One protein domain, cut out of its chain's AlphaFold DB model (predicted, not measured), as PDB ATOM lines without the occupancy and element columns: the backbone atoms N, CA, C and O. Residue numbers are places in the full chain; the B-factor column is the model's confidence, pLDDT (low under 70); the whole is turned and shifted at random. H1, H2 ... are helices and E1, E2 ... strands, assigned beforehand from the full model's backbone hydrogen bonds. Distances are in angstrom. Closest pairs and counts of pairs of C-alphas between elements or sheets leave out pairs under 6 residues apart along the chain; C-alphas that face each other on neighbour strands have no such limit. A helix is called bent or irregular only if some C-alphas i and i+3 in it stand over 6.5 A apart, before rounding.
ATOM      1  N   GLU A   5      21.607  17.727   2.378       79.31
ATOM      2  CA  GLU A   5      21.327  17.458   3.786       79.31
ATOM      3  C   GLU A   5      22.504  16.710   4.407       79.31
ATOM      4  O   GLU A   5      23.052  15.784   3.808       79.31
ATOM      5  N   VAL A   6      22.895  17.104   5.616       78.75
ATOM      6  CA  VAL A   6      23.982  16.456   6.352       78.75
ATOM      7  C   VAL A   6      23.370  15.574   7.431       78.75
ATOM      8  O   VAL A   6      22.664  16.062   8.313       78.75
ATOM      9  N   HIS A   7      23.647  14.273   7.372       79.19
ATOM     10  CA  HIS A   7      23.123  13.292   8.320       79.19
ATOM     11  C   HIS A   7      24.251  12.491   8.974       79.19
ATOM     12  O   HIS A   7      25.239  12.180   8.310       79.19
ATOM     13  N   PRO A   8      24.128  12.121  10.259       76.06
ATOM     14  CA  PRO A   8      25.083  11.217  10.893       76.06
ATOM     15  C   PRO A   8      25.070   9.845  10.203       76.06
ATOM     16  O   PRO A   8      24.003   9.324   9.869       76.06
ATOM     17  N   ILE A   9      26.248   9.248  10.013       76.56
ATOM     18  CA  ILE A   9      26.367   7.904   9.434       76.56
ATOM     19  C   ILE A   9      26.137   6.858  10.528       76.56
ATOM     20  O   ILE A   9      26.945   6.699  11.446       76.56
ATOM     21  N   GLN A  10      25.037   6.111  10.422       66.25
ATOM     22  CA  GLN A  10      24.753   4.997  11.328       66.25
ATOM     23  C   GLN A  10      25.821   3.900  11.174       66.25
ATOM     24  O   GLN A  10      26.041   3.385  10.081       66.25
ATOM     25  N   GLY A  11      26.493   3.545  12.275       64.25
ATOM     26  CA  GLY A  11      27.568   2.545  12.297       64.25
ATOM     27  C   GLY A  11      28.984   3.101  12.107       64.25
ATOM     28  O   GLY A  11      29.935   2.321  12.133       64.25
ATOM     29  N   ALA A  12      29.127   4.419  11.951       68.44
ATOM     30  CA  ALA A  12      30.409   5.113  11.993       68.44
ATOM     31  C   ALA A  12      30.541   5.953  13.270       68.44
ATOM     32  O   ALA A  12      29.762   5.818  14.215       68.44
ATOM     33  N   CYS A  13      31.558   6.805  13.337       73.38
ATOM     34  CA  CYS A  13      31.750   7.650  14.501       73.38
ATOM     35  C   CYS A  13      30.727   8.780  14.573       73.38
ATOM     36  O   CYS A  13      30.236   9.239  13.547       73.38
ATOM     37  N   ARG A  14      30.396   9.241  15.786       72.19
ATOM     38  CA  ARG A  14      29.369  10.275  16.018       72.19
ATOM     39  C   ARG A  14      29.677  11.580  15.280       72.19
ATOM     40  O   ARG A  14      28.764  12.306  14.892       72.19
ATOM     41  N   HIS A  15      30.963  11.832  15.077       75.69
ATOM     42  CA  HIS A  15      31.486  12.973  14.350       75.69
ATOM     43  C   HIS A  15      31.496  12.782  12.832       75.69
ATOM     44  O   HIS A  15      31.618  13.769  12.118       75.69
ATOM     45  N   LEU A  16      31.315  11.559  12.323       80.44
ATOM     46  CA  LEU A  16      31.219  11.310  10.892       80.44
ATOM     47  C   LEU A  16      29.791  11.558  10.402       80.44
ATOM     48  O   LEU A  16      28.824  10.903  10.804       80.44
ATOM     49  N   ARG A  17      29.671  12.494   9.474       82.38
ATOM     50  CA  ARG A  17      28.430  12.869   8.816       82.38
ATOM     51  C   ARG A  17      28.559  12.617   7.319       82.38
ATOM     52  O   ARG A  17      29.609  12.822   6.730       82.38
ATOM     53  N   GLY A  18      27.492  12.142   6.700       84.56
ATOM     54  CA  GLY A  18      27.375  12.060   5.253       84.56
ATOM     55  C   GLY A  18      26.614  13.266   4.740       84.56
ATOM     56  O   GLY A  18      25.547  13.596   5.263       84.56
ATOM     57  N   ARG A  19      27.135  13.898   3.696       85.38
ATOM     58  CA  ARG A  19      26.402  14.859   2.888       85.38
ATOM     59  C   ARG A  19      25.625  14.100   1.825       85.38
ATOM     60  O   ARG A  19      26.198  13.464   0.941       85.38
ATOM     61  N   TYR A  20      24.308  14.188   1.902       84.81
ATOM     62  CA  TYR A  20      23.385  13.565   0.970       84.81
ATOM     63  C   TYR A  20      22.779  14.625   0.067       84.81
ATOM     64  O   TYR A  20      22.353  15.692   0.510       84.81
ATOM     65  N   LYS A  21      22.713  14.319  -1.221       85.56
ATOM     66  CA  LYS A  21      22.001  15.123  -2.201       85.56
ATOM     67  C   LYS A  21      20.770  14.364  -2.649       85.56
ATOM     68  O   LYS A  21      20.859  13.232  -3.125       85.56
ATOM     69  N   VAL A  22      19.635  15.034  -2.528       83.00
ATOM     70  CA  VAL A  22      18.365  14.572  -3.071       83.00
ATOM     71  C   VAL A  22      18.442  14.702  -4.594       83.00
ATOM     72  O   VAL A  22      18.620  15.800  -5.125       83.00
ATOM     73  N   GLN A  23      18.382  13.579  -5.306       79.50
ATOM     74  CA  GLN A  23      18.360  13.537  -6.765       79.50
ATOM     75  C   GLN A  23      17.087  12.852  -7.245       79.50
ATOM     76  O   GLN A  23      16.753  11.746  -6.826       79.50
ATOM     77  N   ALA A  24      16.382  13.514  -8.163       75.31
ATOM     78  CA  ALA A  24      15.301  12.882  -8.898       75.31
ATOM     79  C   ALA A  24      15.899  11.763  -9.757       75.31
ATOM     80  O   ALA A  24      16.791  12.001 -10.573       75.31
ATOM     81  N   THR A  25      15.441  10.535  -9.546       73.38
ATOM     82  CA  THR A  25      15.825   9.402 -10.383       73.38
ATOM     83  C   THR A  25      14.771   9.224 -11.464       73.38
ATOM     84  O   THR A  25      13.579   9.250 -11.192       73.38
ATOM     85  N   HIS A  26      15.200   9.016 -12.711       73.19
ATOM     86  CA  HIS A  26      14.281   8.812 -13.841       73.19
ATOM     87  C   HIS A  26      13.359   7.587 -13.652       73.19
ATOM     88  O   HIS A  26      12.296   7.508 -14.255       73.19
ATOM     89  N   ASN A  27      13.749   6.648 -12.782       78.56
ATOM     90  CA  ASN A  27      13.032   5.398 -12.531       78.56
ATOM     91  C   ASN A  27      12.105   5.431 -11.303       78.56
ATOM     92  O   ASN A  27      11.481   4.411 -11.017       78.56
ATOM     93  N   SER A  28      12.009   6.543 -10.561       74.31
ATOM     94  CA  SER A  28      11.142   6.623  -9.380       74.31
ATOM     95  C   SER A  28      10.479   7.997  -9.253       74.31
ATOM     96  O   SER A  28      11.161   9.016  -9.353       74.31
ATOM     97  N   PRO A  29       9.165   8.061  -8.971       79.00
ATOM     98  CA  PRO A  29       8.487   9.320  -8.665       79.00
ATOM     99  C   PRO A  29       8.942   9.931  -7.327       79.00
ATOM    100  O   PRO A  29       8.645  11.095  -7.061       79.00
ATOM    101  N   PHE A  30       9.666   9.176  -6.492       79.50
ATOM    102  CA  PHE A  30      10.246   9.670  -5.246       79.50
ATOM    103  C   PHE A  30      11.734   9.980  -5.430       79.50
ATOM    104  O   PHE A  30      12.467   9.148  -5.973       79.50
ATOM    105  N   PRO A  31      12.205  11.153  -4.978       75.00
ATOM    106  CA  PRO A  31      13.604  11.506  -5.109       75.00
ATOM    107  C   PRO A  31      14.472  10.653  -4.175       75.00
ATOM    108  O   PRO A  31      14.119  10.406  -3.022       75.00
ATOM    109  N   ASP A  32      15.620  10.215  -4.685       80.25
ATOM    110  CA  ASP A  32      16.553   9.347  -3.974       80.25
ATOM    111  C   ASP A  32      17.635  10.175  -3.270       80.25
ATOM    112  O   ASP A  32      18.129  11.174  -3.806       80.25
ATOM    113  N   ARG A  33      18.013   9.775  -2.052       82.19
ATOM    114  CA  ARG A  33      19.104  10.412  -1.305       82.19
ATOM    115  C   ARG A  33      20.415   9.717  -1.644       82.19
ATOM    116  O   ARG A  33      20.735   8.675  -1.081       82.19
ATOM    117  N   ARG A  34      21.223  10.347  -2.497       82.12
ATOM    118  CA  ARG A  34      22.581   9.873  -2.787       82.12
ATOM    119  C   ARG A  34      23.601  10.521  -1.874       82.12
ATOM    120  O   ARG A  34      23.645  11.743  -1.770       82.12
ATOM    121  N   LEU A  35      24.457   9.702  -1.273       82.62
ATOM    122  CA  LEU A  35      25.657  10.175  -0.593       82.62
ATOM    123  C   LEU A  35      26.601  10.821  -1.619       82.62
ATOM    124  O   LEU A  35      26.874  10.228  -2.663       82.62
ATOM    125  N   VAL A  36      27.065  12.034  -1.330       83.75
ATOM    126  CA  VAL A  36      27.976  12.806  -2.191       83.75
ATOM    127  C   VAL A  36      29.361  12.904  -1.574       83.75
ATOM    128  O   VAL A  36      30.344  12.669  -2.266       83.75
ATOM    129  N   SER A  37      29.438  13.234  -0.285       81.94
ATOM    130  CA  SER A  37      30.701  13.369   0.440       81.94
ATOM    131  C   SER A  37      30.529  13.014   1.913       81.94
ATOM    132  O   SER A  37      29.406  12.943   2.422       81.94
ATOM    133  N   TYR A  38      31.644  12.760   2.592       82.38
ATOM    134  CA  TYR A  38      31.692  12.621   4.042       82.38
ATOM    135  C   TYR A  38      32.248  13.908   4.656       82.38
ATOM    136  O   TYR A  38      33.090  14.572   4.063       82.38
ATOM    137  N   GLU A  39      31.781  14.259   5.845       81.19
ATOM    138  CA  GLU A  39      32.201  15.434   6.603       81.19
ATOM    139  C   GLU A  39      32.371  15.058   8.078       81.19
ATOM    140  O   GLU A  39      31.595  14.271   8.622       81.19
ATOM    141  N   CYS A  40      33.367  15.630   8.746       78.12
ATOM    142  CA  CYS A  40      33.554  15.479  10.189       78.12
ATOM    143  C   CYS A  40      32.786  16.574  10.971       78.12
ATOM    144  O   CYS A  40      32.378  17.580  10.390       78.12
ATOM    145  N   GLU A  41      32.593  16.436  12.294       71.12
ATOM    146  CA  GLU A  41      31.737  17.345  13.096       71.12
ATOM    147  C   GLU A  41      32.192  18.810  13.119       71.12
ATOM    148  O   GLU A  41      31.406  19.695  13.453       71.12
ATOM    149  N   LEU A  42      33.429  19.063  12.695       65.81
ATOM    150  CA  LEU A  42      34.025  20.388  12.552       65.81
ATOM    151  C   LEU A  42      33.771  21.032  11.176       65.81
ATOM    152  O   LEU A  42      34.339  22.079  10.881       65.81
ATOM    153  N   GLY A  43      32.944  20.418  10.320       64.75
ATOM    154  CA  GLY A  43      32.750  20.867   8.935       64.75
ATOM    155  C   GLY A  43      33.960  20.580   8.039       64.75
ATOM    156  O   GLY A  43      34.122  21.213   7.000       64.75
ATOM    157  N   LEU A  44      34.822  19.647   8.458       71.56
ATOM    158  CA  LEU A  44      35.954  19.189   7.664       71.56
ATOM    159  C   LEU A  44      35.434  18.208   6.611       71.56
ATOM    160  O   LEU A  44      34.999  17.109   6.960       71.56
ATOM    161  N   GLU A  45      35.441  18.609   5.344       76.50
ATOM    162  CA  GLU A  45      35.083  17.713   4.247       76.50
ATOM    163  C   GLU A  45      36.177  16.656   4.071       76.50
ATOM    164  O   GLU A  45      37.350  16.973   3.889       76.50
ATOM    165  N   ILE A  46      35.783  15.388   4.131       77.50
ATOM    166  CA  ILE A  46      36.684  14.253   3.977       77.50
ATOM    167  C   ILE A  46      36.832  13.999   2.482       77.50
ATOM    168  O   ILE A  46      35.984  13.363   1.853       77.50
ATOM    169  N   SER A  47      37.910  14.539   1.920       74.75
ATOM    170  CA  SER A  47      38.262  14.369   0.507       74.75
ATOM    171  C   SER A  47      39.256  13.226   0.268       74.75
ATOM    172  O   SER A  47      39.476  12.846  -0.880       74.75
ATOM    173  N   GLY A  48      39.832  12.652   1.329       75.06
ATOM    174  CA  GLY A  48      40.783  11.547   1.247       75.06
ATOM    175  C   GLY A  48      40.915  10.761   2.551       75.06
ATOM    176  O   GLY A  48      40.353  11.135   3.582       75.06
ATOM    177  N   ASP A  49      41.670   9.663   2.488       72.50
ATOM    178  CA  ASP A  49      41.923   8.776   3.630       72.50
ATOM    179  C   ASP A  49      42.617   9.498   4.797       72.50
ATOM    180  O   ASP A  49      42.255   9.266   5.941       72.50
ATOM    181  N   GLU A  50      43.531  10.442   4.545       73.12
ATOM    182  CA  GLU A  50      44.206  11.189   5.621       73.12
ATOM    183  C   GLU A  50      43.238  12.044   6.458       73.12
ATOM    184  O   GLU A  50      43.365  12.128   7.681       73.12
ATOM    185  N   ASP A  51      42.247  12.675   5.822       70.56
ATOM    186  CA  ASP A  51      41.213  13.445   6.525       70.56
ATOM    187  C   ASP A  51      40.254  12.531   7.286       70.56
ATOM    188  O   ASP A  51      39.769  12.883   8.365       70.56
ATOM    189  N   LEU A  52      40.007  11.334   6.746       74.31
ATOM    190  CA  LEU A  52      39.253  10.299   7.433       74.31
ATOM    191  C   LEU A  52      40.011   9.850   8.683       74.31
ATOM    192  O   LEU A  52      39.422   9.815   9.760       74.31
ATOM    193  N   GLU A  53      41.306   9.571   8.576       73.38
ATOM    194  CA  GLU A  53      42.135   9.174   9.711       73.38
ATOM    195  C   GLU A  53      42.204  10.269  10.772       73.38
ATOM    196  O   GLU A  53      41.976   9.959  11.933       73.38
ATOM    197  N   LYS A  54      42.383  11.544  10.406       72.81
ATOM    198  CA  LYS A  54      42.332  12.670  11.362       72.81
ATOM    199  C   LYS A  54      40.965  12.836  12.012       72.81
ATOM    200  O   LYS A  54      40.874  13.141  13.199       72.81
ATOM    201  N   CYS A  55      39.893  12.627  11.249       73.44
ATOM    202  CA  CYS A  55      38.538  12.622  11.784       73.44
ATOM    203  C   CYS A  55      38.363  11.480  12.793       73.44
ATOM    204  O   CYS A  55      37.760  11.686  13.838       73.44
ATOM    205  N   LEU A  56      38.904  10.293  12.507       71.88
ATOM    206  CA  LEU A  56      38.828   9.089  13.342       71.88
ATOM    207  C   LEU A  56      39.855   9.054  14.485       71.88
ATOM    208  O   LEU A  56      39.635   8.318  15.448       71.88
ATOM    209  N   GLU A  57      40.935   9.830  14.401       69.38
ATOM    210  CA  GLU A  57      42.056   9.909  15.342       69.38
ATOM    211  C   GLU A  57      41.612  10.140  16.788       69.38
ATOM    212  O   GLU A  57      42.082   9.398  17.657       69.38
ATOM    213  N   PRO A  58      40.661  11.056  17.084       65.12
ATOM    214  CA  PRO A  58      40.179  11.194  18.445       65.12
ATOM    215  C   PRO A  58      39.626   9.872  18.996       65.12
ATOM    216  O   PRO A  58      39.769   9.643  20.190       65.12
TER     217      PRO A  58
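AT A GLANCE: This is residues 5 to 58 of the 66 residues of an uncharacterized protein of Armatimonadetes bacterium (UniProt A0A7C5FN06). A long, bent hairpin of E2 and E3 makes a rod, with short E1 beside E2 and the small helix H1 at the end away from the loop of residues 24 to 31. The printed part has 54 residues, in the order E1, E2, E3, H1; the antiparallel sheet runs E1, E2, E3, and the class is mixed. The whole is loose, radius of gyration of the C-alphas 13.0 A, spanning 42 by 19 by 16 A.

HOW THE PARTS SIT: E2, residues 17 to 23, is the inner strand of a meander, each strand the antiparallel neighbour of the one before. It forms hairpins with E3, residues 32 to 39, at 148 degrees (N 21 to O 34, 2.8 A), and with E1, residues 5 to 8, at 142 degrees (N 7 to O 18, 2.9 A). E3 bends by 55 degrees at residue 36; its residues 38 to 39 pair antiparallel with residues 45 to 46. H1, residues 49 to 56, only grazes the sheet, with residues 51 to 55. Every O i to N i+4 pair in H1 is within hydrogen-bond range.

IN THESE COORDINATES: E3 measures 19.8 A, E2 18.6 A, E1 and H1 10.2 A each. C-alpha 5 is at (21.327, 17.458, 3.786), C-alpha 56 at (38.828, 9.089, 13.342).

THE WHOLE: The C-alphas farthest apart, of Pro 29 and Pro 58, are 41.7 A apart. The printed part has no cut, and its three links are short. Residues 10 to 12, 42 to 43 and 57 to 58 have pLDDT under 70.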